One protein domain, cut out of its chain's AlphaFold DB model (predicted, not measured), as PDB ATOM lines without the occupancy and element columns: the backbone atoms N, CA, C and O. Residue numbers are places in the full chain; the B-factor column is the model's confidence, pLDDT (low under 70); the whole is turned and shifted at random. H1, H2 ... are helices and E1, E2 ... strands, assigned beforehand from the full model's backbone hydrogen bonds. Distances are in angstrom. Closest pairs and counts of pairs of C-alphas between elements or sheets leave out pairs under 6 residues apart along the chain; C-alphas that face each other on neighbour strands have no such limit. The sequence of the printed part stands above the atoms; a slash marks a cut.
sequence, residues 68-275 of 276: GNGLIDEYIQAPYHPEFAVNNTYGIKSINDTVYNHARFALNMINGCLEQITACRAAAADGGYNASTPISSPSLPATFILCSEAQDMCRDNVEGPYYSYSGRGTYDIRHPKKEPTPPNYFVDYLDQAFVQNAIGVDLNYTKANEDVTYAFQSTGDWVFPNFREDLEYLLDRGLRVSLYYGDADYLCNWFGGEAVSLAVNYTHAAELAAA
ATOM      1  N   GLY A  68       8.468  15.227 -39.441       97.62
ATOM      2  CA  GLY A  68       9.214  14.587 -40.514       97.62
ATOM      3  C   GLY A  68      10.093  15.596 -41.234       97.62
ATOM      4  O   GLY A  68       9.555  16.613 -41.664       97.62
ATOM      5  N   ASN A  69      11.393  15.323 -41.387       97.19
ATOM      6  CA  ASN A  69      12.316  16.164 -42.165       97.19
ATOM      7  C   ASN A  69      12.176  17.664 -41.821       97.19
ATOM      8  O   ASN A  69      11.984  18.510 -42.692       97.19
ATOM      9  N   GLY A  70      12.197  17.991 -40.525       95.88
ATOM     10  CA  GLY A  70      11.950  19.348 -40.037       95.88
ATOM     11  C   GLY A  70      13.185  20.250 -40.074       95.88
ATOM     12  O   GLY A  70      14.296  19.807 -39.768       95.88
ATOM     13  N   LEU A  71      12.965  21.530 -40.371       95.19
ATOM     14  CA  LEU A  71      13.876  22.618 -40.024       95.19
ATOM     15  C   LEU A  71      13.415  23.210 -38.685       95.19
ATOM     16  O   LEU A  71      12.357  23.825 -38.611       95.19
ATOM     17  N   ILE A  72      14.163  22.932 -37.617       96.56
ATOM     18  CA  ILE A  72      13.806  23.246 -36.224       96.56
ATOM     19  C   ILE A  72      14.689  24.363 -35.674       96.56
ATOM     20  O   ILE A  72      14.200  25.303 -35.050       96.56
ATOM     21  N   ASP A  73      15.999  24.242 -35.872       97.12
ATOM     22  CA  ASP A  73      16.978  25.226 -35.426       97.12
ATOM     23  C   ASP A  73      18.093  25.320 -36.473       97.12
ATOM     24  O   ASP A  73      18.974  24.461 -36.551       97.12
ATOM     25  N   GLU A  74      18.062  26.388 -37.270       96.38
ATOM     26  CA  GLU A  74      19.021  26.587 -38.358       96.38
ATOM     27  C   GLU A  74      20.457  26.817 -37.863       96.38
ATOM     28  O   GLU A  74      21.405  26.432 -38.537       96.38
ATOM     29  N   TYR A  75      20.664  27.339 -36.648       97.75
ATOM     30  CA  TYR A  75      22.015  27.430 -36.076       97.75
ATOM     31  C   TYR A  75      22.631  26.037 -35.892       97.75
ATOM     32  O   TYR A  75      23.827  25.839 -36.107       97.75
ATOM     33  N   ILE A  76      21.809  25.062 -35.496       97.94
ATOM     34  CA  ILE A  76      22.229  23.671 -35.310       97.94
ATOM     35  C   ILE A  76      22.303  22.936 -36.651       97.94
ATOM     36  O   ILE A  76      23.198  22.111 -36.836       97.94
ATOM     37  N   GLN A  77      21.386  23.212 -37.581       98.25
ATOM     38  CA  GLN A  77      21.244  22.455 -38.826       98.25
ATOM     39  C   GLN A  77      22.131  22.960 -39.973       98.25
ATOM     40  O   GLN A  77      22.670  22.127 -40.708       98.25
ATOM     41  N   ALA A  78      22.374  24.272 -40.083       97.94
ATOM     42  CA  ALA A  78      23.178  24.870 -41.152       97.94
ATOM     43  C   ALA A  78      24.558  24.212 -41.350       97.94
ATOM     44  O   ALA A  78      24.957  23.987 -42.501       97.94
ATOM     45  N   PRO A  79      25.298  23.828 -40.282       98.50
ATOM     46  CA  PRO A  79      26.575  23.136 -40.425       98.50
ATOM     47  C   PRO A  79      26.518  21.833 -41.213       98.50
ATOM     48  O   PRO A  79      27.529  21.443 -41.796       98.50
ATOM     49  N   TYR A  80      25.363  21.174 -41.257       98.50
ATOM     50  CA  TYR A  80      25.212  19.860 -41.870       98.50
ATOM     51  C   TYR A  80      24.863  19.908 -43.358       98.50
ATOM     52  O   TYR A  80      25.010  18.888 -44.027       98.50
ATOM     53  N   HIS A  81      24.495  21.065 -43.921       98.31
ATOM     54  CA  HIS A  81      24.319  21.208 -45.373       98.31
ATOM     55  C   HIS A  81      25.589  20.841 -46.164       98.31
ATOM     56  O   HIS A  81      25.534  19.918 -46.986       98.31
ATOM     57  N   PRO A  82      26.761  21.476 -45.932       98.19
ATOM     58  CA  PRO A  82      27.972  21.121 -46.669       98.19
ATOM     59  C   PRO A  82      28.440  19.690 -46.378       98.19
ATOM     60  O   PRO A  82      28.914  19.022 -47.295       98.19
ATOM     61  N   GLU A  83      28.284  19.200 -45.143       98.31
ATOM     62  CA  GLU A  83      28.692  17.840 -44.763       98.31
ATOM     63  C   GLU A  83      27.868  16.787 -45.498       98.31
ATOM     64  O   GLU A  83      28.416  15.894 -46.144       98.31
ATOM     65  N   PHE A  84      26.542  16.920 -45.474       98.38
ATOM     66  CA  PHE A  84      25.650  15.971 -46.122       98.38
ATOM     67  C   PHE A  84      25.808  15.988 -47.652       98.38
ATOM     68  O   PHE A  84      25.706  14.950 -48.310       98.38
ATOM     69  N   ALA A  85      26.150  17.142 -48.238       98.12
ATOM     70  CA  ALA A  85      26.405  17.257 -49.671       98.12
ATOM     71  C   ALA A  85      27.591  16.401 -50.159       98.12
ATOM     72  O   ALA A  85      27.615  16.012 -51.332       98.12
ATOM     73  N   VAL A  86      28.580  16.114 -49.307       98.19
ATOM     74  CA  VAL A  86      29.789  15.364 -49.699       98.19
ATOM     75  C   VAL A  86      29.970  14.032 -48.973       98.19
ATOM     76  O   VAL A  86      30.674  13.167 -49.493       98.19
ATOM     77  N   ASN A  87      29.340  13.858 -47.812       97.38
ATOM     78  CA  ASN A  87      29.520  12.725 -46.909       97.38
ATOM     79  C   ASN A  87      28.173  12.192 -46.383       97.38
ATOM     80  O   ASN A  87      27.979  12.040 -45.184       97.38
ATOM     81  N   ASN A  88      27.219  11.931 -47.277       97.19
ATOM     82  CA  ASN A  88      25.936  11.299 -46.936       97.19
ATOM     83  C   ASN A  88      26.022   9.764 -46.896       97.19
ATOM     84  O   ASN A  88      26.950   9.148 -47.425       97.19
ATOM     85  N   THR A  89      24.960   9.152 -46.365       96.12
ATOM     86  CA  THR A  89      24.731   7.698 -46.255       96.12
ATOM     87  C   THR A  89      24.930   6.926 -47.568       96.12
ATOM     88  O   THR A  89      25.196   5.726 -47.551       96.12
ATOM     89  N   TYR A  90      24.832   7.598 -48.718       97.62
ATOM     90  CA  TYR A  90      24.888   6.985 -50.044       97.62
ATOM     91  C   TYR A  90      26.260   7.097 -50.726       97.62
ATOM     92  O   TYR A  90      26.415   6.638 -51.859       97.62
ATOM     93  N   GLY A  91      27.252   7.720 -50.079       97.25
ATOM     94  CA  GLY A  91      28.579   7.945 -50.666       97.25
ATOM     95  C   GLY A  91      28.558   8.883 -51.879       97.25
ATOM     96  O   GLY A  91      29.464   8.849 -52.715       97.25
ATOM     97  N   ILE A  92      27.511   9.705 -52.018       97.62
ATOM     98  CA  ILE A  92      27.365  10.643 -53.131       97.62
ATOM     99  C   ILE A  92      28.122  11.923 -52.789       97.62
ATOM    100  O   ILE A  92      27.681  12.704 -51.953       97.62
ATOM    101  N   LYS A  93      29.211  12.200 -53.505       97.88
ATOM    102  CA  LYS A  93      29.847  13.520 -53.480       97.88
ATOM    103  C   LYS A  93      29.150  14.430 -54.488       97.88
ATOM    104  O   LYS A  93      29.466  14.400 -55.675       97.88
ATOM    105  N   SER A  94      28.142  15.164 -54.024       96.81
ATOM    106  CA  SER A  94      27.264  15.951 -54.897       96.81
ATOM    107  C   SER A  94      27.899  17.273 -55.334       96.81
ATOM    108  O   SER A  94      27.702  17.688 -56.468       96.81
ATOM    109  N   ILE A  95      28.735  17.885 -54.494       98.19
ATOM    110  CA  ILE A  95      29.498  19.104 -54.802       98.19
ATOM    111  C   ILE A  95      31.011  18.835 -54.751       98.19
ATOM    112  O   ILE A  95      31.473  17.906 -54.086       98.19
ATOM    113  N   ASN A  96      31.805  19.633 -55.469       98.38
ATOM    114  CA  ASN A  96      33.268  19.510 -55.454       98.38
ATOM    115  C   ASN A  96      33.899  20.190 -54.219       98.38
ATOM    116  O   ASN A  96      33.236  20.942 -53.505       98.38
ATOM    117  N   ASP A  97      35.197  19.960 -53.995       98.50
ATOM    118  CA  ASP A  97      35.908  20.475 -52.813       98.50
ATOM    119  C   ASP A  97      35.943  22.004 -52.744       98.50
ATOM    120  O   ASP A  97      35.894  22.572 -51.659       98.50
ATOM    121  N   THR A  98      35.997  22.698 -53.883       98.56
ATOM    122  CA  THR A  98      35.957  24.166 -53.913       98.56
ATOM    123  C   THR A  98      34.622  24.691 -53.391       98.56
ATOM    124  O   THR A  98      34.609  25.598 -52.562       98.56
ATOM    125  N   VAL A  99      33.511  24.100 -53.836       98.62
ATOM    126  CA  VAL A  99      32.155  24.485 -53.415       98.62
ATOM    127  C   VAL A  99      31.923  24.136 -51.943       98.62
ATOM    128  O   VAL A  99      31.436  24.972 -51.187       98.62
ATOM    129  N   TYR A 100      32.342  22.942 -51.514       98.69
ATOM    130  CA  TYR A 100      32.291  22.526 -50.108       98.69
ATOM    131  C   TYR A 100      33.076  23.483 -49.194       98.69
ATOM    132  O   TYR A 100      32.541  23.975 -48.201       98.69
ATOM    133  N   ASN A 101      34.322  23.808 -49.554       98.69
ATOM    134  CA  ASN A 101      35.162  24.710 -48.764       98.69
ATOM    135  C   ASN A 101      34.593  26.133 -48.706       98.69
ATOM    136  O   ASN A 101      34.708  26.785 -47.671       98.69
ATOM    137  N   HIS A 102      33.960  26.608 -49.784       98.56
ATOM    138  CA  HIS A 102      33.259  27.890 -49.781       98.56
ATOM    139  C   HIS A 102      32.095  27.894 -48.780       98.56
ATOM    140  O   HIS A 102      32.059  28.774 -47.926       98.56
ATOM    141  N   ALA A 103      31.210  26.894 -48.824       98.62
ATOM    142  CA  ALA A 103      30.075  26.804 -47.901       98.62
ATOM    143  C   ALA A 103      30.530  26.713 -46.434       98.62
ATOM    144  O   ALA A 103      30.024  27.424 -45.570       98.62
ATOM    145  N   ARG A 104      31.564  25.907 -46.151       98.56
ATOM    146  CA  ARG A 104      32.189  25.817 -44.818       98.56
ATOM    147  C   ARG A 104      32.799  27.141 -44.356       98.56
ATOM    148  O   ARG A 104      32.732  27.456 -43.168       98.56
ATOM    149  N   PHE A 105      33.412  27.897 -45.265       98.69
ATOM    150  CA  PHE A 105      33.960  29.217 -44.965       98.69
ATOM    151  C   PHE A 105      32.843  30.225 -44.679       98.69
ATOM    152  O   PHE A 105      32.867  30.845 -43.623       98.69
ATOM    153  N   ALA A 106      31.836  30.326 -45.550       98.75
ATOM    154  CA  ALA A 106      30.687  31.220 -45.381       98.75
ATOM    155  C   ALA A 106      29.896  30.942 -44.091       98.75
ATOM    156  O   ALA A 106      29.385  31.860 -43.454       98.75
ATOM    157  N   LEU A 107      29.852  29.676 -43.668       98.62
ATOM    158  CA  LEU A 107      29.241  29.262 -42.410       98.62
ATOM    159  C   LEU A 107      29.935  29.870 -41.175       98.62
ATOM    160  O   LEU A 107      29.253  30.278 -40.238       98.62
ATOM    161  N   ASN A 108      31.275  29.911 -41.171       98.44
ATOM    162  CA  ASN A 108      32.095  30.163 -39.974       98.44
ATOM    163  C   ASN A 108      32.913  31.463 -40.008       98.44
ATOM    164  O   ASN A 108      33.574  31.790 -39.022       98.44
ATOM    165  N   MET A 109      32.971  32.158 -41.144       98.00
ATOM    166  CA  MET A 109      33.726  33.405 -41.259       98.00
ATOM    167  C   MET A 109      33.149  34.490 -40.346       98.00
ATOM    168  O   MET A 109      31.999  34.404 -39.924       98.00
ATOM    169  N   ILE A 110      33.944  35.529 -40.073       97.44
ATOM    170  CA  ILE A 110      33.439  36.724 -39.387       97.44
ATOM    171  C   ILE A 110      32.281  37.294 -40.203       97.44
ATOM    172  O   ILE A 110      32.408  37.459 -41.420       97.44
ATOM    173  N   ASN A 111      31.179  37.594 -39.522       96.94
ATOM    174  CA  ASN A 111      29.903  37.966 -40.120       96.94
ATOM    175  C   ASN A 111      29.357  36.899 -41.092       96.94
ATOM    176  O   ASN A 111      28.688  37.224 -42.070       96.94
ATOM    177  N   GLY A 112      29.689  35.628 -40.863       98.31
ATOM    178  CA  GLY A 112      29.147  34.477 -41.581       98.31
ATOM    179  C   GLY A 112      27.814  34.010 -40.999       98.31
ATOM    180  O   GLY A 112      27.303  34.586 -40.039       98.31
ATOM    181  N   CYS A 113      27.265  32.933 -41.562       98.62
ATOM    182  CA  CYS A 113      25.922  32.439 -41.232       98.62
ATOM    183  C   CYS A 113      25.685  32.267 -39.717       98.62
ATOM    184  O   CYS A 113      24.761  32.864 -39.170       98.62
ATOM    185  N   LEU A 114      26.543  31.525 -39.001       98.50
ATOM    186  CA  LEU A 114      26.319  31.252 -37.571       98.50
ATOM    187  C   LEU A 114      26.409  32.512 -36.694       98.50
ATOM    188  O   LEU A 114      25.666  32.645 -35.717       98.50
ATOM    189  N   GLU A 115      27.304  33.442 -37.034       98.38
ATOM    190  CA  GLU A 115      27.445  34.707 -36.306       98.38
ATOM    191  C   GLU A 115      26.227  35.609 -36.540       98.38
ATOM    192  O   GLU A 115      25.686  36.162 -35.583       98.38
ATOM    193  N   GLN A 116      25.727  35.685 -37.778       98.31
ATOM    194  CA  GLN A 116      24.532  36.467 -38.092       98.31
ATOM    195  C   GLN A 116      23.265  35.877 -37.454       98.31
ATOM    196  O   GLN A 116      22.472  36.629 -36.885       98.31
ATOM    197  N   ILE A 117      23.098  34.544 -37.425       97.50
ATOM    198  CA  ILE A 117      21.996  33.912 -36.673       97.50
ATOM    199  C   ILE A 117      22.090  34.272 -35.182       97.50
ATOM    200  O   ILE A 117      21.081  34.573 -34.543       97.50
ATOM    201  N   THR A 118      23.300  34.277 -34.617       97.25
ATOM    202  CA  THR A 118      23.514  34.656 -33.211       97.25
ATOM    203  C   THR A 118      23.107  36.110 -32.957       97.25
ATOM    204  O   THR A 118      22.425  36.388 -31.971       97.25
ATOM    205  N   ALA A 119      23.470  37.031 -33.854       96.12
ATOM    206  CA  ALA A 119      23.084  38.438 -33.764       96.12
ATOM    207  C   ALA A 119      21.560  38.633 -33.871       96.12
ATOM    208  O   ALA A 119      20.980  39.362 -33.067       96.12
ATOM    209  N   CYS A 120      20.908  37.931 -34.801       95.38
ATOM    210  CA  CYS A 120      19.451  37.883 -34.935       95.38
ATOM    211  C   CYS A 120      18.771  37.438 -33.625       95.38
ATOM    212  O   CYS A 120      17.900  38.140 -33.105       95.38
ATOM    213  N   ARG A 121      19.224  36.328 -33.022       94.06
ATOM    214  CA  ARG A 121      18.694  35.825 -31.740       94.06
ATOM    215  C   ARG A 121      18.890  36.813 -30.593       94.06
ATOM    216  O   ARG A 121      17.969  37.022 -29.809       94.06
ATOM    217  N   ALA A 122      20.068  37.431 -30.501       93.75
ATOM    218  CA  ALA A 122      20.353  38.431 -29.475       93.75
ATOM    219  C   ALA A 122      19.425  39.648 -29.608       93.75
ATOM    220  O   ALA A 122      18.817  40.068 -28.627       93.75
ATOM    221  N   ALA A 123      19.231  40.152 -30.829       92.50
ATOM    222  CA  ALA A 123      18.313  41.255 -31.086       92.50
ATOM    223  C   ALA A 123      16.853  40.897 -30.764       92.50
ATOM    224  O   ALA A 123      16.112  41.744 -30.269       92.50
ATOM    225  N   ALA A 124      16.420  39.661 -31.032       90.81
ATOM    226  CA  ALA A 124      15.085  39.188 -30.664       90.81
ATOM    227  C   ALA A 124      14.891  39.162 -29.139       90.81
ATOM    228  O   ALA A 124      13.881  39.660 -28.635       90.81
ATOM    229  N   ALA A 125      15.876  38.633 -28.408       89.62
ATOM    230  CA  ALA A 125      15.856  38.580 -26.950       89.62
ATOM    231  C   ALA A 125      15.834  39.986 -26.326       89.62
ATOM    232  O   ALA A 125      14.974  40.274 -25.492       89.62
ATOM    233  N   ASP A 126      16.714  40.882 -26.778       89.31
ATOM    234  CA  ASP A 126      16.803  42.260 -26.279       89.31
ATOM    235  C   ASP A 126      15.555  43.088 -26.620       89.31
ATOM    236  O   ASP A 126      15.136  43.951 -25.846       89.31
ATOM    237  N   GLY A 127      14.941  42.819 -27.774       85.69
ATOM    238  CA  GLY A 127      13.716  43.478 -28.218       85.69
ATOM    239  C   GLY A 127      12.443  42.982 -27.521       85.69
ATOM    240  O   GLY A 127      11.408  43.645 -27.596       85.69
ATOM    241  N   GLY A 128      12.497  41.846 -26.817       86.06
ATOM    242  CA  GLY A 128      11.341  41.258 -26.140       86.06
ATOM    243  C   GLY A 128      10.400  40.485 -27.070       86.06
ATOM    244  O   GLY A 128       9.184  40.489 -26.847       86.06
ATOM    245  N   TYR A 129      10.944  39.832 -28.102       87.06
ATOM    246  CA  TYR A 129      10.208  38.882 -28.941       87.06
ATOM    247  C   TYR A 129       9.453  37.850 -28.089       87.06
ATOM    248  O   TYR A 129       9.987  37.319 -27.115       87.06
ATOM    249  N   ASN A 130       8.197  37.580 -28.449       83.12
ATOM    250  CA  ASN A 130       7.363  36.538 -27.849       83.12
ATOM    251  C   ASN A 130       6.123  36.288 -28.729       83.12
ATOM    252  O   ASN A 130       5.869  37.034 -29.666       83.12
ATOM    253  N   ALA A 131       5.282  35.315 -28.367       70.94
ATOM    254  CA  ALA A 131       4.076  34.962 -29.128       70.94
ATOM    255  C   ALA A 131       3.066  36.117 -29.354       70.94
ATOM    256  O   ALA A 131       2.217  36.029 -30.234       70.94
ATOM    257  N   SER A 132       3.105  37.185 -28.547       74.88
ATOM    258  CA  SER A 132       2.290  38.403 -28.730       74.88
ATOM    259  C   SER A 132       3.032  39.544 -29.442       74.88
ATOM    260  O   SER A 132       2.407  40.545 -29.788       74.88
ATOM    261  N   THR A 133       4.340  39.400 -29.664       79.06
ATOM    262  CA  THR A 133       5.213  40.362 -30.349       79.06
ATOM    263  C   THR A 133       6.039  39.612 -31.408       79.06
ATOM    264  O   THR A 133       7.205  39.297 -31.144       79.06
ATOM    265  N   PRO A 134       5.452  39.299 -32.580       79.56
ATOM    266  CA  PRO A 134       6.131  38.536 -33.626       79.56
ATOM    267  C   PRO A 134       7.317  39.314 -34.199       79.56
ATOM    268  O   PRO A 134       7.388  40.540 -34.072       79.56
ATOM    269  N   ILE A 135       8.232  38.622 -34.881       79.94
ATOM    270  CA  ILE A 135       9.442  39.236 -35.454       79.94
ATOM    271  C   ILE A 135       9.141  40.354 -36.465       79.94
ATOM    272  O   ILE A 135       9.883  41.329 -36.549       79.94
ATOM    273  N   SER A 136       8.013  40.264 -37.175       76.62
ATOM    274  CA  SER A 136       7.529  41.295 -38.098       76.62
ATOM    275  C   SER A 136       6.919  42.518 -37.397       76.62
ATOM    276  O   SER A 136       6.499  43.466 -38.064       76.62
ATOM    277  N   SER A 137       6.858  42.533 -36.060       79.81
ATOM    278  CA  SER A 137       6.309  43.653 -35.300       79.81
ATOM    279  C   SER A 137       7.121  44.935 -35.532       79.81
ATOM    280  O   SER A 137       8.340  44.936 -35.338       79.81
ATOM    281  N   PRO A 138       6.469  46.087 -35.799       77.31
ATOM    282  CA  PRO A 138       7.139  47.387 -35.886       77.31
ATOM    283  C   PRO A 138       7.892  47.799 -34.612       77.31
ATOM    284  O   PRO A 138       8.694  48.730 -34.646       77.31
ATOM    285  N   SER A 139       7.631  47.136 -33.477       78.50
ATOM    286  CA  SER A 139       8.373  47.331 -32.228       78.50
ATOM    287  C   SER A 139       9.745  46.643 -32.205       78.50
ATOM    288  O   SER A 139      10.514  46.903 -31.284       78.50
ATOM    289  N   LEU A 140      10.060  45.794 -33.194       79.19
ATOM    290  CA  LEU A 140      11.305  45.020 -33.316       79.19
ATOM    291  C   LEU A 140      12.074  45.306 -34.630       79.19
ATOM    292  O   LEU A 140      12.543  44.373 -35.286       79.19
ATOM    293  N   PRO A 141      12.257  46.574 -35.053       77.00
ATOM    294  CA  PRO A 141      12.767  46.873 -36.393       77.00
ATOM    295  C   PRO A 141      14.202  46.376 -36.626       77.00
ATOM    296  O   PRO A 141      14.554  46.025 -37.746       77.00
ATOM    297  N   ALA A 142      15.035  46.326 -35.581       82.19
ATOM    298  CA  ALA A 142      16.399  45.809 -35.685       82.19
ATOM    299  C   ALA A 142      16.434  44.277 -35.823       82.19
ATOM    300  O   ALA A 142      17.255  43.756 -36.572       82.19
ATOM    301  N   THR A 143      15.539  43.563 -35.135       87.94
ATOM    302  CA  THR A 143      15.473  42.095 -35.161       87.94
ATOM    303  C   THR A 143      15.138  41.590 -36.558       87.94
ATOM    304  O   THR A 143      15.887  40.790 -37.106       87.94
ATOM    305  N   PHE A 144      14.066  42.117 -37.156       85.38
ATOM    306  CA  PHE A 144      13.628  41.778 -38.512       85.38
ATOM    307  C   PHE A 144      14.763  41.908 -39.546       85.38
ATOM    308  O   PHE A 144      15.013  40.974 -40.304       85.38
ATOM    309  N   ILE A 145      15.503  43.026 -39.534       89.56
ATOM    310  CA  ILE A 145      16.609  43.267 -40.478       89.56
ATOM    311  C   ILE A 145      17.727  42.240 -40.279       89.56
ATOM    312  O   ILE A 145      18.156  41.604 -41.237       89.56
ATOM    313  N   LEU A 146      18.171  42.050 -39.035       94.44
ATOM    314  CA  LEU A 146      19.283  41.147 -38.727       94.44
ATOM    315  C   LEU A 146      18.952  39.690 -39.060       94.44
ATOM    316  O   LEU A 146      19.823  38.951 -39.510       94.44
ATOM    317  N   CYS A 147      17.708  39.266 -38.847       95.00
ATOM    318  CA  CYS A 147      17.280  37.911 -39.175       95.00
ATOM    319  C   CYS A 147      17.125  37.704 -40.687       95.00
ATOM    320  O   CYS A 147      17.533  36.657 -41.186       95.00
ATOM    321  N   SER A 148      16.617  38.694 -41.432       94.19
ATOM    322  CA  SER A 148      16.578  38.632 -42.900       94.19
ATOM    323  C   SER A 148      17.984  38.565 -43.503       94.19
ATOM    324  O   SER A 148      18.230  37.747 -44.384       94.19
ATOM    325  N   GLU A 149      18.924  39.379 -43.009       95.62
ATOM    326  CA  GLU A 149      20.326  39.348 -43.453       95.62
ATOM    327  C   GLU A 149      20.984  37.996 -43.140       95.62
ATOM    328  O   GLU A 149      21.621  37.394 -44.010       95.62
ATOM    329  N   ALA A 150      20.765  37.475 -41.925       97.38
ATOM    330  CA  ALA A 150      21.249  36.160 -41.522       97.38
ATOM    331  C   ALA A 150      20.696  35.051 -42.422       97.38
ATOM    332  O   ALA A 150      21.444  34.163 -42.840       97.38
ATOM    333  N   GLN A 151      19.403  35.114 -42.747       95.94
ATOM    334  CA  GLN A 151      18.774  34.183 -43.670       95.94
ATOM    335  C   GLN A 151      19.446  34.224 -45.043       95.94
ATOM    336  O   GLN A 151      19.875  33.175 -45.520       95.94
ATOM    337  N   ASP A 152      19.581  35.394 -45.665       96.56
ATOM    338  CA  ASP A 152      20.200  35.510 -46.991       96.56
ATOM    339  C   ASP A 152      21.646  34.986 -46.976       96.56
ATOM    340  O   ASP A 152      22.053  34.217 -47.849       96.56
ATOM    341  N   MET A 153      22.414  35.291 -45.925       98.00
ATOM    342  CA  MET A 153      23.769  34.768 -45.742       98.00
ATOM    343  C   MET A 153      23.789  33.228 -45.713       98.00
ATOM    344  O   MET A 153      24.541  32.596 -46.465       98.00
ATOM    345  N   CYS A 154      22.965  32.606 -44.868       98.00
ATOM    346  CA  CYS A 154      22.906  31.150 -44.735       98.00
ATOM    347  C   CYS A 154      22.394  30.478 -46.016       98.00
ATOM    348  O   CYS A 154      23.033  29.557 -46.541       98.00
ATOM    349  N   ARG A 155      21.287  30.975 -46.575       95.69
ATOM    350  CA  ARG A 155      20.644  30.365 -47.741       95.69
ATOM    351  C   ARG A 155      21.467  30.528 -49.006       95.69
ATOM    352  O   ARG A 155      21.631  29.551 -49.730       95.69
ATOM    353  N   ASP A 156      22.054  31.691 -49.260       96.75
ATOM    354  CA  ASP A 156      22.756  31.921 -50.526       96.75
ATOM    355  C   ASP A 156      24.146  31.282 -50.554       96.75
ATOM    356  O   ASP A 156      24.602  30.829 -51.608       96.75
ATOM    357  N   ASN A 157      24.829  31.214 -49.406       98.19
ATOM    358  CA  ASN A 157      26.252  30.865 -49.371       98.19
ATOM    359  C   ASN A 157      26.563  29.547 -48.653       98.19
ATOM    360  O   ASN A 157      27.645  29.001 -48.871       98.19
ATOM    361  N   VAL A 158      25.655  29.009 -47.832       98.31
ATOM    362  CA  VAL A 158      25.840  27.703 -47.169       98.31
ATOM    363  C   VAL A 158      24.972  26.635 -47.833       98.31
ATOM    364  O   VAL A 158      25.499  25.628 -48.305       98.31
ATOM    365  N   GLU A 159      23.663  26.869 -47.928       96.69
ATOM    366  CA  GLU A 159      22.685  25.928 -48.500       96.69
ATOM    367  C   GLU A 159      22.677  25.974 -50.045       96.69
ATOM    368  O   GLU A 159      22.767  24.945 -50.728       96.69
ATOM    369  N   GLY A 160      22.624  27.184 -50.604       96.50
ATOM    370  CA  GLY A 160      22.466  27.516 -52.020       96.50
ATOM    371  C   GLY A 160      23.521  26.966 -52.985       96.50
ATOM    372  O   GLY A 160      23.164  26.609 -54.121       96.50
ATOM    373  N   PRO A 161      24.800  26.801 -52.589       97.62
ATOM    374  CA  PRO A 161      25.791  26.170 -53.451       97.62
ATOM    375  C   PRO A 161      25.388  24.755 -53.894       97.62
ATOM    376  O   PRO A 161      25.653  24.371 -55.037       97.62
ATOM    377  N   TYR A 162      24.670  23.989 -53.068       98.06
ATOM    378  CA  TYR A 162      24.147  22.687 -53.489       98.06
ATOM    379  C   TYR A 162      23.145  22.814 -54.640       98.06
ATOM    380  O   TYR A 162      23.241  22.077 -55.623       98.06
ATOM    381  N   TYR A 163      22.215  23.772 -54.583       96.06
ATOM    382  CA  TYR A 163      21.209  23.964 -55.637       96.06
ATOM    383  C   TYR A 163      21.813  24.327 -56.983       96.06
ATOM    384  O   TYR A 163      21.276  23.944 -58.031       96.06
ATOM    385  N   SER A 164      22.924  25.054 -56.947       96.56
ATOM    386  CA  SER A 164      23.609  25.548 -58.134       96.56
ATOM    387  C   SER A 164      24.540  24.504 -58.745       96.56
ATOM    388  O   SER A 164      24.587  24.372 -59.968       96.56
ATOM    389  N   TYR A 165      25.250  23.732 -57.915       97.56
ATOM    390  CA  TYR A 165      26.380  22.920 -58.378       97.56
ATOM    391  C   TYR A 165      26.188  21.406 -58.257       97.56
ATOM    392  O   TYR A 165      26.942  20.670 -58.891       97.56
ATOM    393  N   SER A 166      25.200  20.914 -57.499       97.25
ATOM    394  CA  SER A 166      25.081  19.469 -57.243       97.25
ATOM    395  C   SER A 166      24.575  18.653 -58.436       97.25
ATOM    396  O   SER A 166      24.931  17.488 -58.616       97.25
ATOM    397  N   GLY A 167      23.672  19.240 -59.228       96.19
ATOM    398  CA  GLY A 167      22.896  18.515 -60.237       96.19
ATOM    399  C   GLY A 167      21.936  17.456 -59.666       96.19
ATOM    400  O   GLY A 167      21.387  16.663 -60.435       96.19
ATOM    401  N   ARG A 168      21.710  17.433 -58.345       95.94
ATOM    402  CA  ARG A 168      20.882  16.452 -57.625       95.94
ATOM    403  C   ARG A 168      19.578  17.063 -57.107       95.94
ATOM    404  O   ARG A 168      19.413  18.282 -57.099       95.94
ATOM    405  N   GLY A 169      18.631  16.207 -56.735       95.25
ATOM    406  CA  GLY A 169      17.373  16.614 -56.118       95.25
ATOM    407  C   GLY A 169      17.586  17.203 -54.721       95.25
ATOM    408  O   GLY A 169      18.442  16.744 -53.969       95.25
ATOM    409  N   THR A 170      16.803  18.225 -54.376       94.69
ATOM    410  CA  THR A 170      16.813  18.850 -53.041       94.69
ATOM    411  C   THR A 170      16.202  17.935 -51.980       94.69
ATOM    412  O   THR A 170      16.781  17.763 -50.918       94.69
ATOM    413  N   TYR A 171      15.073  17.304 -52.305       95.25
ATOM    414  CA  TYR A 171      14.334  16.421 -51.395       95.25
ATOM    415  C   TYR A 171      14.733  14.941 -51.514       95.25
ATOM    416  O   TYR A 171      14.249  14.101 -50.763       95.25
ATOM    417  N   ASP A 172      15.584  14.608 -52.492       95.88
ATOM    418  CA  ASP A 172      16.174  13.278 -52.653       95.88
ATOM    419  C   ASP A 172      17.493  13.374 -53.440       95.88
ATOM    420  O   ASP A 172      17.506  13.562 -54.662       95.88
ATOM    421  N   ILE A 173      18.619  13.219 -52.743       96.00
ATOM    422  CA  ILE A 173      19.969  13.314 -53.324       96.00
ATOM    423  C   ILE A 173      20.295  12.189 -54.319       96.00
ATOM    424  O   ILE A 173      21.241  12.287 -55.116       96.00
ATOM    425  N   ARG A 174      19.534  11.091 -54.277       95.69
ATOM    426  CA  ARG A 174      19.727   9.926 -55.150       95.69
ATOM    427  C   ARG A 174      19.226  10.224 -56.559       95.69
ATOM    428  O   ARG A 174      19.751   9.660 -57.517       95.69
ATOM    429  N   HIS A 175      18.277  11.150 -56.684       94.81
ATOM    430  CA  HIS A 175      17.692  11.568 -57.950       94.81
ATOM    431  C   HIS A 175      18.427  12.772 -58.564       94.81
ATOM    432  O   HIS A 175      19.008  13.601 -57.856       94.81
ATOM    433  N   PRO A 176      18.432  12.899 -59.902       94.00
ATOM    434  CA  PRO A 176      18.929  14.098 -60.565       94.00
ATOM    435  C   PRO A 176      17.956  15.274 -60.369       94.00
ATOM    436  O   PRO A 176      16.746  15.083 -60.319       94.00
ATOM    437  N   LYS A 177      18.458  16.518 -60.373       91.25
ATOM    438  CA  LYS A 177      17.644  17.744 -60.179       91.25
ATOM    439  C   LYS A 177      16.437  17.856 -61.126       91.25
ATOM    440  O   LYS A 177      15.415  18.436 -60.782       91.25
ATOM    441  N   LYS A 178      16.569  17.309 -62.335       90.88
ATOM    442  CA  LYS A 178      15.538  17.301 -63.389       90.88
ATOM    443  C   LYS A 178      14.404  16.291 -63.160       90.88
ATOM    444  O   LYS A 178      13.457  16.280 -63.940       90.88
ATOM    445  N   GLU A 179      14.495  15.457 -62.127       89.31
ATOM    446  CA  GLU A 179      13.446  14.527 -61.701       89.31
ATOM    447  C   GLU A 179      12.922  14.970 -60.329       89.31
ATOM    448  O   GLU A 179      13.417  14.517 -59.295       89.31
ATOM    449  N   PRO A 180      11.967  15.919 -60.292       81.75
ATOM    450  CA  PRO A 180      11.508  16.494 -59.038       81.75
ATOM    451  C   PRO A 180      10.798  15.442 -58.185       81.75
ATOM    452  O   PRO A 180       9.973  14.671 -58.678       81.75
ATOM    453  N   THR A 181      11.093  15.467 -56.889       85.44
ATOM    454  CA  THR A 181      10.410  14.673 -55.867       85.44
ATOM    455  C   THR A 181       9.754  15.638 -54.877       85.44
ATOM    456  O   THR A 181      10.477  16.431 -54.281       85.44
ATOM    457  N   PRO A 182       8.417  15.634 -54.720       86.75
ATOM    458  CA  PRO A 182       7.445  14.862 -55.498       86.75
ATOM    459  C   PRO A 182       7.333  15.349 -56.962       86.75
ATOM    460  O   PRO A 182       7.630  16.518 -57.242       86.75
ATOM    461  N   PRO A 183       6.869  14.491 -57.894       88.00
ATOM    462  CA  PRO A 183       6.594  14.884 -59.278       88.00
ATOM    463  C   PRO A 183       5.521  15.977 -59.371       88.00
ATOM    464  O   PRO A 183       4.659  16.060 -58.508       88.00
ATOM    465  N   ASN A 184       5.510  16.771 -60.446       89.56
ATOM    466  CA  ASN A 184       4.610  17.933 -60.571       89.56
ATOM    467  C   ASN A 184       3.260  17.657 -61.269       89.56
ATOM    468  O   ASN A 184       2.442  18.565 -61.361       89.56
ATOM    469  N   TYR A 185       2.990  16.434 -61.743       91.06
ATOM    470  CA  TYR A 185       1.786  16.129 -62.543       91.06
ATOM    471  C   TYR A 185       0.456  16.400 -61.816       91.06
ATOM    472  O   TYR A 185      -0.591  16.504 -62.448       91.06
ATOM    473  N   PHE A 186       0.467  16.465 -60.480       92.62
ATOM    474  CA  PHE A 186      -0.740  16.712 -59.692       92.62
ATOM    475  C   PHE A 186      -1.276  18.134 -59.880       92.62
ATOM    476  O   PHE A 186      -2.474  18.336 -59.718       92.62
ATOM    477  N   VAL A 187      -0.422  19.093 -60.261       94.56
ATOM    478  CA  VAL A 187      -0.833  20.466 -60.586       94.56
ATOM    479  C   VAL A 187      -1.803  20.440 -61.768       94.56
ATOM    480  O   VAL A 187      -2.945  20.869 -61.635       94.56
ATOM    481  N   ASP A 188      -1.405  19.793 -62.868       94.50
ATOM    482  CA  ASP A 188      -2.238  19.650 -64.069       94.50
ATOM    483  C   ASP A 188      -3.544  18.890 -63.796       94.50
ATOM    484  O   ASP A 188      -4.543  19.094 -64.481       94.50
ATOM    485  N   TYR A 189      -3.546  17.971 -62.823       95.25
ATOM    486  CA  TYR A 189      -4.762  17.280 -62.396       95.25
ATOM    487  C   TYR A 189      -5.711  18.213 -61.635       95.25
ATOM    488  O   TYR A 189      -6.905  18.234 -61.928       95.25
ATOM    489  N   LEU A 190      -5.191  18.987 -60.679       96.50
ATOM    490  CA  LEU A 190      -5.985  19.917 -59.871       96.50
ATOM    491  C   LEU A 190      -6.568  21.068 -60.704       96.50
ATOM    492  O   LEU A 190      -7.649  21.548 -60.377       96.50
ATOM    493  N   ASP A 191      -5.916  21.434 -61.809       96.19
ATOM    494  CA  ASP A 191      -6.378  22.472 -62.740       96.19
ATOM    495  C   ASP A 191      -7.407  21.997 -63.778       96.19
ATOM    496  O   ASP A 191      -7.882  22.769 -64.615       96.19
ATOM    497  N   GLN A 192      -7.816  20.728 -63.740       96.75
ATOM    498  CA  GLN A 192      -8.900  20.257 -64.597       96.75
ATOM    499  C   GLN A 192     -10.236  20.820 -64.107       96.75
ATOM    500  O   GLN A 192     -10.624  20.627 -62.957       96.75
ATOM    501  N   ALA A 193     -11.004  21.432 -65.011       96.75
ATOM    502  CA  ALA A 193     -12.276  22.077 -64.673       96.75
ATOM    503  C   ALA A 193     -13.261  21.153 -63.932       96.75
ATOM    504  O   ALA A 193     -13.972  21.593 -63.032       96.75
ATOM    505  N   PHE A 194     -13.308  19.858 -64.277       97.06
ATOM    506  CA  PHE A 194     -14.178  18.920 -63.561       97.06
ATOM    507  C   PHE A 194     -13.691  18.642 -62.132       97.06
ATOM    508  O   PHE A 194     -14.525  18.395 -61.265       97.06
ATOM    509  N   VAL A 195     -12.376  18.689 -61.880       97.81
ATOM    510  CA  VAL A 195     -11.785  18.535 -60.544       97.81
ATOM    511  C   VAL A 195     -12.081  19.777 -59.716       97.81
ATOM    512  O   VAL A 195     -12.655  19.641 -58.639       97.81
ATOM    513  N   GLN A 196     -11.806  20.971 -60.249       97.56
ATOM    514  CA  GLN A 196     -12.126  22.247 -59.599       97.56
ATOM    515  C   GLN A 196     -13.618  22.342 -59.239       97.56
ATOM    516  O   GLN A 196     -13.970  22.608 -58.091       97.56
ATOM    517  N   ASN A 197     -14.506  21.998 -60.181       96.88
ATOM    518  CA  ASN A 197     -15.948  21.954 -59.941       96.88
ATOM    519  C   ASN A 197     -16.342  20.909 -58.881       96.88
ATOM    520  O   ASN A 197     -17.257  21.150 -58.097       96.88
ATOM    521  N   ALA A 198     -15.674  19.753 -58.841       97.88
ATOM    522  CA  ALA A 198     -15.960  18.714 -57.854       97.88
ATOM    523  C   ALA A 198     -15.553  19.114 -56.425       97.88
ATOM    524  O   ALA A 198     -16.241  18.729 -55.481       97.88
ATOM    525  N   ILE A 199     -14.469  19.881 -56.262       96.69
ATOM    526  CA  ILE A 199     -13.992  20.362 -54.951       96.69
ATOM    527  C   ILE A 199     -14.497  21.771 -54.598       96.69
ATOM    528  O   ILE A 199     -14.255  22.243 -53.491       96.69
ATOM    529  N   GLY A 200     -15.234  22.419 -55.507       96.38
ATOM    530  CA  GLY A 200     -15.898  23.701 -55.274       96.38
ATOM    531  C   GLY A 200     -14.965  24.913 -55.276       96.38
ATOM    532  O   GLY A 200     -15.215  25.850 -54.523       96.38
ATOM    533  N   VAL A 201     -13.907  24.897 -56.091       95.50
ATOM    534  CA  VAL A 201     -12.967  26.024 -56.251       95.50
ATOM    535  C   VAL A 201     -13.075  26.633 -57.648       95.50
ATOM    536  O   VAL A 201     -13.429  25.945 -58.604       95.50
ATOM    537  N   ASP A 202     -12.760  27.920 -57.765       92.94
ATOM    538  CA  ASP A 202     -12.826  28.712 -59.001       92.94
ATOM    539  C   ASP A 202     -11.487  29.385 -59.366       92.94
ATOM    540  O   ASP A 202     -11.443  30.298 -60.191       92.94
ATOM    541  N   LEU A 203     -10.386  28.908 -58.777       92.56
ATOM    542  CA  LEU A 203      -9.027  29.413 -58.974       92.56
ATOM    543  C   LEU A 203      -8.071  28.310 -59.437       92.56
ATOM    544  O   LEU A 203      -8.251  27.137 -59.103       92.56
ATOM    545  N   ASN A 204      -7.036  28.708 -60.177       92.25
ATOM    546  CA  ASN A 204      -5.973  27.801 -60.602       92.25
ATOM    547  C   ASN A 204      -5.053  27.467 -59.430       92.25
ATOM    548  O   ASN A 204      -4.666  28.341 -58.652       92.25
ATOM    549  N   TYR A 205      -4.684  26.200 -59.335       94.06
ATOM    550  CA  TYR A 205      -3.794  25.689 -58.320       94.06
ATOM    551  C   TYR A 205      -2.337  25.996 -58.674       94.06
ATOM    552  O   TYR A 205      -1.854  25.706 -59.767       94.06
ATOM    553  N   THR A 206      -1.589  26.514 -57.705       92.44
ATOM    554  CA  THR A 206      -0.129  26.580 -57.770       92.44
ATOM    555  C   THR A 206       0.461  25.757 -56.631       92.44
ATOM    556  O   THR A 206      -0.067  25.723 -55.522       92.44
ATOM    557  N   LYS A 207       1.578  25.070 -56.896       89.19
ATOM    558  CA  LYS A 207       2.276  24.261 -55.880       89.19
ATOM    559  C   LYS A 207       2.827  25.113 -54.728       89.19
ATOM    560  O   LYS A 207       2.948  24.622 -53.612       89.19
ATOM    561  N   ALA A 208       3.198  26.355 -55.024       90.25
ATOM    562  CA  ALA A 208       3.735  27.326 -54.082       90.25
ATOM    563  C   ALA A 208       3.268  28.738 -54.470       90.25
ATOM    564  O   ALA A 208       2.817  28.962 -55.600       90.25
ATOM    565  N   ASN A 209       3.375  29.673 -53.528       91.12
ATOM    566  CA  ASN A 209       3.123  31.094 -53.735       91.12
ATOM    567  C   ASN A 209       4.417  31.862 -53.415       91.12
ATOM    568  O   ASN A 209       4.922  31.792 -52.293       91.12
ATOM    569  N   GLU A 210       4.971  32.548 -54.414       90.00
ATOM    570  CA  GLU A 210       6.235  33.281 -54.269       90.00
ATOM    571  C   GLU A 210       6.085  34.501 -53.355       90.00
ATOM    572  O   GLU A 210       6.992  34.779 -52.585       90.00
ATOM    573  N   ASP A 211       4.932  35.178 -53.348       88.62
ATOM    574  CA  ASP A 211       4.701  36.332 -52.469       88.62
ATOM    575  C   ASP A 211       4.745  35.915 -50.992       88.62
ATOM    576  O   ASP A 211       5.383  36.577 -50.176       88.62
ATOM    577  N   VAL A 212       4.146  34.764 -50.660       88.81
ATOM    578  CA  VAL A 212       4.236  34.168 -49.314       88.81
ATOM    579  C   VAL A 212       5.679  33.773 -48.997       88.81
ATOM    580  O   VAL A 212       6.167  34.025 -47.901       88.81
ATOM    581  N   THR A 213       6.391  33.192 -49.967       89.06
ATOM    582  CA  THR A 213       7.806  32.822 -49.797       89.06
ATOM    583  C   THR A 213       8.665  34.053 -49.493       89.06
ATOM    584  O   THR A 213       9.456  34.036 -48.550       89.06
ATOM    585  N   TYR A 214       8.471  35.144 -50.237       88.75
ATOM    586  CA  TYR A 214       9.172  36.405 -50.020       88.75
ATOM    587  C   TYR A 214       8.790  37.074 -48.701       88.75
ATOM    588  O   TYR A 214       9.664  37.656 -48.065       88.75
ATOM    589  N   ALA A 215       7.533  36.978 -48.262       87.75
ATOM    590  CA  ALA A 215       7.107  37.510 -46.968       87.75
ATOM    591  C   ALA A 215       7.899  36.863 -45.818       87.75
ATOM    592  O   ALA A 215       8.564  37.581 -45.070       87.75
ATOM    593  N   PHE A 216       7.936  35.528 -45.768       90.06
ATOM    594  CA  PHE A 216       8.711  34.775 -44.771       90.06
ATOM    595  C   PHE A 216      10.221  35.020 -44.898       90.06
ATOM    596  O   PHE A 216      10.929  35.098 -43.898       90.06
ATOM    597  N   GLN A 217      10.739  35.162 -46.125       89.38
ATOM    598  CA  GLN A 217      12.155  35.474 -46.315       89.38
ATOM    599  C   GLN A 217      12.518  36.866 -45.817       89.38
ATOM    600  O   GLN A 217      13.540  37.029 -45.156       89.38
ATOM    601  N   SER A 218      11.673  37.854 -46.101       87.88
ATOM    602  CA  SER A 218      11.930  39.236 -45.711       87.88
ATOM    603  C   SER A 218      11.993  39.419 -44.199       87.88
ATOM    604  O   SER A 218      12.631  40.358 -43.748       87.88
ATOM    605  N   THR A 219      11.367  38.530 -43.419       87.25
ATOM    606  CA  THR A 219      11.357  38.568 -41.950       87.25
ATOM    607  C   THR A 219      12.447  37.732 -41.293       87.25
ATOM    608  O   THR A 219      12.613  37.816 -40.075       87.25
ATOM    609  N   GLY A 220      13.211  36.958 -42.070       90.88
ATOM    610  CA  GLY A 220      14.198  36.025 -41.533       90.88
ATOM    611  C   GLY A 220      13.588  34.779 -40.891       90.88
ATOM    612  O   GLY A 220      14.264  34.120 -40.098       90.88
ATOM    613  N   ASP A 221      12.334  34.448 -41.223       90.75
ATOM    614  CA  ASP A 221      11.558  33.382 -40.573       90.75
ATOM    615  C   ASP A 221      12.200  31.988 -40.738       90.75
ATOM    616  O   ASP A 221      11.932  31.072 -39.967       90.75
ATOM    617  N   TRP A 222      13.100  31.826 -41.720       89.00
ATOM    618  CA  TRP A 222      13.883  30.600 -41.923       89.00
ATOM    619  C   TRP A 222      14.913  30.346 -40.817       89.00
ATOM    620  O   TRP A 222      15.169  29.200 -40.457       89.00
ATOM    621  N   VAL A 223      15.552  31.407 -40.311       92.25
ATOM    622  CA  VAL A 223      16.622  31.305 -39.301       92.25
ATOM    623  C   VAL A 223      16.113  31.540 -37.879       92.25
ATOM    624  O   VAL A 223      16.740  31.081 -36.914       92.25
ATOM    625  N   PHE A 224      15.010  32.281 -37.739       90.56
ATOM    626  CA  PHE A 224      14.377  32.599 -36.467       90.56
ATOM    627  C   PHE A 224      12.889  32.945 -36.665       90.56
ATOM    628  O   PHE A 224      12.603  33.758 -37.536       90.56
ATOM    629  N   PRO A 225      11.954  32.451 -35.831       87.62
ATOM    630  CA  PRO A 225      12.161  31.800 -34.535       87.62
ATOM    631  C   PRO A 225      12.810  30.419 -34.606       87.62
ATOM    632  O   PRO A 225      12.757  29.735 -35.619       87.62
ATOM    633  N   ASN A 226      13.480  30.026 -33.518       84.12
ATOM    634  CA  ASN A 226      13.988  28.663 -33.374       84.12
ATOM    635  C   ASN A 226      12.968  27.843 -32.582       84.12
ATOM    636  O   ASN A 226      12.501  28.291 -31.540       84.12
ATOM    637  N   PHE A 227      12.648  26.642 -33.056       92.69
ATOM    638  CA  PHE A 227      11.611  25.793 -32.464       92.69
ATOM    639  C   PHE A 227      12.174  24.791 -31.451       92.69
ATOM    640  O   PHE A 227      11.447  23.936 -30.950       92.69
ATOM    641  N   ARG A 228      13.476  24.866 -31.134       93.88
ATOM    642  CA  ARG A 228      14.109  23.985 -30.140       93.88
ATOM    643  C   ARG A 228      13.459  24.159 -28.769       93.88
ATOM    644  O   ARG A 228      13.087  23.164 -28.155       93.88
ATOM    645  N   GLU A 229      13.282  25.400 -28.322       91.12
ATOM    646  CA  GLU A 229      12.667  25.714 -27.023       91.12
ATOM    647  C   GLU A 229      11.194  25.270 -26.958       91.12
ATOM    648  O   GLU A 229      10.724  24.821 -25.912       91.12
ATOM    649  N   ASP A 230      10.475  25.285 -28.086       93.06
ATOM    650  CA  ASP A 230       9.123  24.724 -28.163       93.06
ATOM    651  C   ASP A 230       9.125  23.202 -27.973       93.06
ATOM    652  O   ASP A 230       8.253  22.661 -27.291       93.06
ATOM    653  N   LEU A 231      10.111  22.486 -28.532       96.38
ATOM    654  CA  LEU A 231      10.249  21.044 -28.299       96.38
ATOM    655  C   LEU A 231      10.525  20.742 -26.822       96.38
ATOM    656  O   LEU A 231       9.886  19.849 -26.261       96.38
ATOM    657  N   GLU A 232      11.426  21.498 -26.192       95.44
ATOM    658  CA  GLU A 232      11.733  21.400 -24.756       95.44
ATOM    659  C   GLU A 232      10.463  21.616 -23.919       95.44
ATOM    660  O   GLU A 232      10.095  20.768 -23.101       95.44
ATOM    661  N   TYR A 233       9.712  22.681 -24.217       93.25
ATOM    662  CA  TYR A 233       8.446  22.992 -23.555       93.25
ATOM    663  C   TYR A 233       7.412  21.864 -23.674       93.25
ATOM    664  O   TYR A 233       6.704  21.547 -22.713       93.25
ATOM    665  N   LEU A 234       7.282  21.245 -24.852       94.00
ATOM    666  CA  LEU A 234       6.337  20.145 -25.057       94.00
ATOM    667  C   LEU A 234       6.757  18.891 -24.276       94.00
ATOM    668  O   LEU A 234       5.910  18.264 -23.631       94.00
ATOM    669  N   LEU A 235       8.046  18.545 -24.298       95.19
ATOM    670  CA  LEU A 235       8.594  17.393 -23.579       95.19
ATOM    671  C   LEU A 235       8.431  17.540 -22.061       95.19
ATOM    672  O   LEU A 235       7.982  16.598 -21.403       95.19
ATOM    673  N   ASP A 236       8.679  18.731 -21.513       93.25
ATOM    674  CA  ASP A 236       8.511  19.022 -20.082       93.25
ATOM    675  C   ASP A 236       7.053  18.914 -19.609       93.25
ATOM    676  O   ASP A 236       6.780  18.635 -18.439       93.25
ATOM    677  N   ARG A 237       6.086  19.062 -20.522       92.25
ATOM    678  CA  ARG A 237       4.659  18.823 -20.238       92.25
ATOM    679  C   ARG A 237       4.220  17.375 -20.454       92.25
ATOM    680  O   ARG A 237       3.025  17.081 -20.402       92.25
ATOM    681  N   GLY A 238       5.167  16.464 -20.670       90.88
ATOM    682  CA  GLY A 238       4.909  15.036 -20.829       90.88
ATOM    683  C   GLY A 238       4.341  14.656 -22.196       90.88
ATOM    684  O   GLY A 238       3.787  13.560 -22.338       90.88
ATOM    685  N   LEU A 239       4.453  15.534 -23.200       94.12
ATOM    686  CA  LEU A 239       4.159  15.154 -24.577       94.12
ATOM    687  C   LEU A 239       5.320  14.352 -25.155       94.12
ATOM    688  O   LEU A 239       6.479  14.527 -24.793       94.12
ATOM    689  N   ARG A 240       4.996  13.463 -26.090       94.88
ATOM    690  CA  ARG A 240       5.986  12.674 -26.823       94.88
ATOM    691  C   ARG A 240       6.330  13.389 -28.121       94.88
ATOM    692  O   ARG A 240       5.430  13.696 -28.894       94.88
ATOM    693  N   VAL A 241       7.609  13.610 -28.387       96.50
ATOM    694  CA  VAL A 241       8.070  14.154 -29.670       96.50
ATOM    695  C   VAL A 241       8.766  13.042 -30.450       96.50
ATOM    696  O   VAL A 241       9.630  12.357 -29.910       96.50
ATOM    697  N   SER A 242       8.372  12.844 -31.706       96.31
ATOM    698  CA  SER A 242       9.016  11.920 -32.638       96.31
ATOM    699  C   SER A 242       9.587  12.710 -33.803       96.31
ATOM    700  O   SER A 242       8.847  13.146 -34.686       96.31
ATOM    701  N   LEU A 243      10.905  12.854 -33.816       97.62
ATOM    702  CA  LEU A 243      11.649  13.382 -34.949       97.62
ATOM    703  C   LEU A 243      12.020  12.221 -35.874       97.62
ATOM    704  O   LEU A 243      12.617  11.244 -35.427       97.62
ATOM    705  N   TYR A 244      11.638  12.294 -37.145       97.56
ATOM    706  CA  TYR A 244      11.997  11.283 -38.139       97.56
ATOM    707  C   TYR A 244      12.484  11.958 -39.412       97.56
ATOM    708  O   TYR A 244      11.874  12.892 -39.916       97.56
ATOM    709  N   TYR A 245      13.609  11.492 -39.935       98.19
ATOM    710  CA  TYR A 245      14.276  12.130 -41.059       98.19
ATOM    711  C   TYR A 245      14.565  11.086 -42.127       98.19
ATOM    712  O   TYR A 245      15.220  10.078 -41.862       98.19
ATOM    713  N   GLY A 246      14.052  11.314 -43.337       97.62
ATOM    714  CA  GLY A 246      14.439  10.529 -44.502       97.62
ATOM    715  C   GLY A 246      15.929  10.709 -44.784       97.62
ATOM    716  O   GLY A 246      16.398  11.832 -44.955       97.62
ATOM    717  N   ASP A 247      16.668   9.607 -44.867       97.56
ATOM    718  CA  ASP A 247      18.131   9.607 -44.975       97.56
ATOM    719  C   ASP A 247      18.683  10.124 -46.317       97.56
ATOM    720  O   ASP A 247      19.899  10.227 -46.473       97.56
ATOM    721  N   ALA A 248      17.806  10.430 -47.282       97.00
ATOM    722  CA  ALA A 248      18.124  10.931 -48.618       97.00
ATOM    723  C   ALA A 248      17.744  12.403 -48.844       97.00
ATOM    724  O   ALA A 248      18.034  12.931 -49.917       97.00
ATOM    725  N   ASP A 249      17.094  13.059 -47.884       97.19
ATOM    726  CA  ASP A 249      16.758  14.481 -47.992       97.19
ATOM    727  C   ASP A 249      18.005  15.334 -47.741       97.19
ATOM    728  O   ASP A 249      18.682  15.152 -46.733       97.19
ATOM    729  N   TYR A 250      18.333  16.248 -48.658       96.94
ATOM    730  CA  TYR A 250      19.440  17.186 -48.456       96.94
ATOM    731  C   TYR A 250      19.017  18.384 -47.610       96.94
ATOM    732  O   TYR A 250      19.790  18.832 -46.756       96.94
ATOM    733  N   LEU A 251      17.815  18.908 -47.873       95.25
ATOM    734  CA  LEU A 251      17.367  20.177 -47.311       95.25
ATOM    735  C   LEU A 251      17.217  20.062 -45.801       95.25
ATOM    736  O   LEU A 251      17.926  20.733 -45.062       95.25
ATOM    737  N   CYS A 252      16.387  19.135 -45.344       96.62
ATOM    738  CA  CYS A 252      16.266  18.822 -43.931       96.62
ATOM    739  C   CYS A 252      16.889  17.451 -43.698       96.62
ATOM    740  O   CYS A 252      16.198  16.463 -43.451       96.62
ATOM    741  N   ASN A 253      18.212  17.383 -43.846       98.00
ATOM    742  CA  ASN A 253      18.951  16.134 -43.725       98.00
ATOM    743  C   ASN A 253      18.954  15.589 -42.291       98.00
ATOM    744  O   ASN A 253      18.850  16.320 -41.303       98.00
ATOM    745  N   TRP A 254      19.109  14.271 -42.187       98.25
ATOM    746  CA  TRP A 254      19.045  13.576 -40.908       98.25
ATOM    747  C   TRP A 254      20.219  13.880 -39.971       98.25
ATOM    748  O   TRP A 254      20.038  13.747 -38.767       98.25
ATOM    749  N   PHE A 255      21.374  14.344 -40.474       98.19
ATOM    750  CA  PHE A 255      22.488  14.747 -39.602       98.19
ATOM    751  C   PHE A 255      22.088  15.967 -38.764       98.19
ATOM    752  O   PHE A 255      22.277  15.986 -37.549       98.19
ATOM    753  N   GLY A 256      21.478  16.969 -39.407       98.06
ATOM    754  CA  GLY A 256      20.934  18.137 -38.718       98.06
ATOM    755  C   GLY A 256      19.800  17.765 -37.761       98.06
ATOM    756  O   GLY A 256      19.771  18.241 -36.629       98.06
ATOM    757  N   GLY A 257      18.900  16.873 -38.183       97.56
ATOM    758  CA  GLY A 257      17.813  16.374 -37.335       97.56
ATOM    759  C   GLY A 257      18.295  15.641 -36.079       97.56
ATOM    760  O   GLY A 257      17.790  15.884 -34.981       97.56
ATOM    761  N   GLU A 258      19.304  14.779 -36.218       97.31
ATOM    762  CA  GLU A 258      19.956  14.103 -35.094       97.31
ATOM    763  C   GLU A 258      20.633  15.116 -34.166       97.31
ATOM    764  O   GLU A 258      20.408  15.084 -32.954       97.31
ATOM    765  N   ALA A 259      21.380  16.074 -34.722       98.06
ATOM    766  CA  ALA A 259      22.027  17.124 -33.943       98.06
ATOM    767  C   ALA A 259      21.025  17.963 -33.136       98.06
ATOM    768  O   ALA A 259      21.285  18.267 -31.973       98.06
ATOM    769  N   VAL A 260      19.863  18.288 -33.713       97.62
ATOM    770  CA  VAL A 260      18.762  18.938 -32.985       97.62
ATOM    771  C   VAL A 260      18.270  18.041 -31.855       97.62
ATOM    772  O   VAL A 260      18.162  18.514 -30.727       97.62
ATOM    773  N   SER A 261      18.023  16.753 -32.113       96.56
ATOM    774  CA  SER A 261      17.526  15.827 -31.083       96.56
ATOM    775  C   SER A 261      18.456  15.720 -29.868       96.56
ATOM    776  O   SER A 261      17.980  15.625 -28.741       96.56
ATOM    777  N   LEU A 262      19.772  15.805 -30.090       96.88
ATOM    778  CA  LEU A 262      20.795  15.773 -29.042       96.88
ATOM    779  C   LEU A 262      20.992  17.125 -28.340       96.88
ATOM    780  O   LEU A 262      21.565  17.171 -27.253       96.88
ATOM    781  N   ALA A 263      20.544  18.221 -28.954       96.69
ATOM    782  CA  ALA A 263      20.662  19.571 -28.411       96.69
ATOM    783  C   ALA A 263      19.441  20.022 -27.595       96.69
ATOM    784  O   ALA A 263      19.553  20.987 -26.841       96.69
ATOM    785  N   VAL A 264      18.289  19.362 -27.755       96.19
ATOM    786  CA  VAL A 264      17.074  19.628 -26.971       96.19
ATOM    787  C   VAL A 264      17.337  19.311 -25.499       96.19
ATOM    788  O   VAL A 264      17.679  18.184 -25.134       96.19
ATOM    789  N   ASN A 265      17.148  20.304 -24.638       95.12
ATOM    790  CA  ASN A 265      17.320  20.166 -23.201       95.12
ATOM    791  C   ASN A 265      16.012  19.739 -22.520       95.12
ATOM    792  O   ASN A 265      15.088  20.528 -22.363       95.12
ATOM    793  N   TYR A 266      15.943  18.484 -22.083       94.62
ATOM    794  CA  TYR A 266      14.784  17.941 -21.375       94.62
ATOM    795  C   TYR A 266      15.205  16.856 -20.378       94.62
ATOM    796  O   TYR A 266      16.345  16.386 -20.379       94.62
ATOM    797  N   THR A 267      14.258  16.420 -19.543       95.25
ATOM    798  CA  THR A 267      14.502  15.489 -18.422       95.25
ATOM    799  C   THR A 267      15.296  14.226 -18.797       95.25
ATOM    800  O   THR A 267      16.084  13.769 -17.974       95.25
ATOM    801  N   HIS A 268      15.124  13.678 -20.010       94.31
ATOM    802  CA  HIS A 268      15.786  12.437 -20.448       94.31
ATOM    803  C   HIS A 268      16.849  12.633 -21.546       94.31
ATOM    804  O   HIS A 268      17.142  11.705 -22.304       94.31
ATOM    805  N   ALA A 269      17.409  13.841 -21.672       95.25
ATOM    806  CA  ALA A 269      18.390  14.154 -22.715       95.25
ATOM    807  C   ALA A 269      19.658  13.285 -22.621       95.25
ATOM    808  O   ALA A 269      20.196  12.851 -23.640       95.25
ATOM    809  N   ALA A 270      20.118  12.976 -21.404       95.88
ATOM    810  CA  ALA A 270      21.298  12.136 -21.196       95.88
ATOM    811  C   ALA A 270      21.054  10.682 -21.629       95.88
ATOM    812  O   ALA A 270      21.934  10.057 -22.220       95.88
ATOM    813  N   GLU A 271      19.865  10.143 -21.360       96.19
ATOM    814  CA  GLU A 271      19.469   8.801 -21.777       96.19
ATOM    815  C   GLU A 271      19.355   8.696 -23.298       96.19
ATOM    816  O   GLU A 271      19.792   7.694 -23.861       96.19
ATOM    817  N   LEU A 272      18.822   9.727 -23.967       94.25
ATOM    818  CA  LEU A 272      18.784   9.785 -25.429       94.25
ATOM    819  C   LEU A 272      20.198   9.811 -26.021       94.25
ATOM    820  O   LEU A 272      20.501   9.008 -26.899       94.25
ATOM    821  N   ALA A 273      21.078  10.669 -25.498       94.19
ATOM    822  CA  ALA A 273      22.460  10.772 -25.965       94.19
ATOM    823  C   ALA A 273      23.271   9.479 -25.755       94.19
ATOM    824  O   ALA A 273      24.213   9.215 -26.497       94.19
ATOM    825  N   ALA A 274      22.914   8.668 -24.755       95.56
ATOM    826  CA  ALA A 274      23.566   7.392 -24.468       95.56
ATOM    827  C   ALA A 274      23.006   6.200 -25.269       95.56
ATOM    828  O   ALA A 274      23.553   5.102 -25.170       95.56
ATOM    829  N   ALA A 275      21.905   6.373 -26.006       91.69
ATOM    830  CA  ALA A 275      21.222   5.285 -26.706       91.69
ATOM    831  C   ALA A 275      21.790   4.971 -28.108       91.69
ATOM    832  O   ALA A 275      21.357   3.981 -28.707       91.69
TER     833      ALA A 275
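AT A GLANCE: This is residues 68 to 275 of the 276 residues of an uncharacterized protein of Rachicladosporium antarcticum (UniProt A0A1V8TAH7). What is the main picture? H3 and H4 follow each other end to end beside the long helix H5, with the short H2 next to both H3 and H5, and a second group, H1, H9, E1 and H11 round H10, lies on one side of this helical slab. From H5 an open loop runs out through residues 166 to 184 to H6 and H7, far from the other helices, and comes back to H8, whose end meets H5. What is it built of? The printed part has 208 residues, with eleven named helices and one named strand in the order H1 to H9, E1, H10, H11, and is mostly helix; it is compact, with a radius of gyration of the C-alphas of 19.2 A and spans of 52 by 45 by 37 A.

HOW THE PARTS SIT: What stands beside the longest helix? H5, residues 141 to 165, the hub with a kink of 37 degrees near residue 159, forms a bundle, helices side by side, with H3, residues 97 to 108, and H4, residues 113 to 127. H3 touches H5 at a shallow tilt of 13 degrees, opposite ways, the closest C-alphas being those of Ala 103 and Val 158, 4.4 A apart. H4 and H5 are a hairpin at 21 degrees, closest at the C-alphas of Gln 116 and Ala 150, 4.8 A. What else touches H5? H2, residues 80 to 86, touches residues 158 to 162 of H5 alone, the closest C-alphas being those of His 81 and Glu 159, 5.9 A. H8, residues 210 to 218, touches residues 144 to 151 of H5 alone at a steep tilt of 61 degrees, closest at the C-alphas of Ser 148 and Ser 218, 5.5 A. Where are the others? H1, residues 74 to 77, touches H10, residues 254 to 263, closest at the C-alphas of Gln 77 and Gly 256, 4.3 A; H11, residues 269 to 273, only just touches H10, with 3 pairs of C-alphas within 8 A. H9, residues 228 to 236, is close to but not clearly touching H10, and E1, residues 240 to 244, pairs with no named strand. H6, residues 185 to 190, and H7, residues 193 to 199, touch no helix. Are the helix backbones complete? Every O i to N i+4 pair is within hydrogen-bond range in H3, H4 and H6 to H11; H2 has 2 of 3, H5 15 of 21, and H1 is too short for such a pair.

IN THESE COORDINATES: Where do the first and last elements lie? H1 begins at C-alpha 74, (19.021, 26.587, -38.358), and H11 ends at C-alpha 273, (22.460, 10.772, -25.965). Which are longest? From first to last C-alpha H5 measures 35.2 A and H4 21.0 A.

THE WHOLE: How large is it? The two C-alphas farthest apart, those of Ile 110 and Phe 194, are 56.3 A apart. Which links are long? Those from H4 to H5 and from H5 to H6 are. Is anything missing or uncertain? The printed part has no cut, its mean pLDDT is 93.9, and no printed residue is under 70.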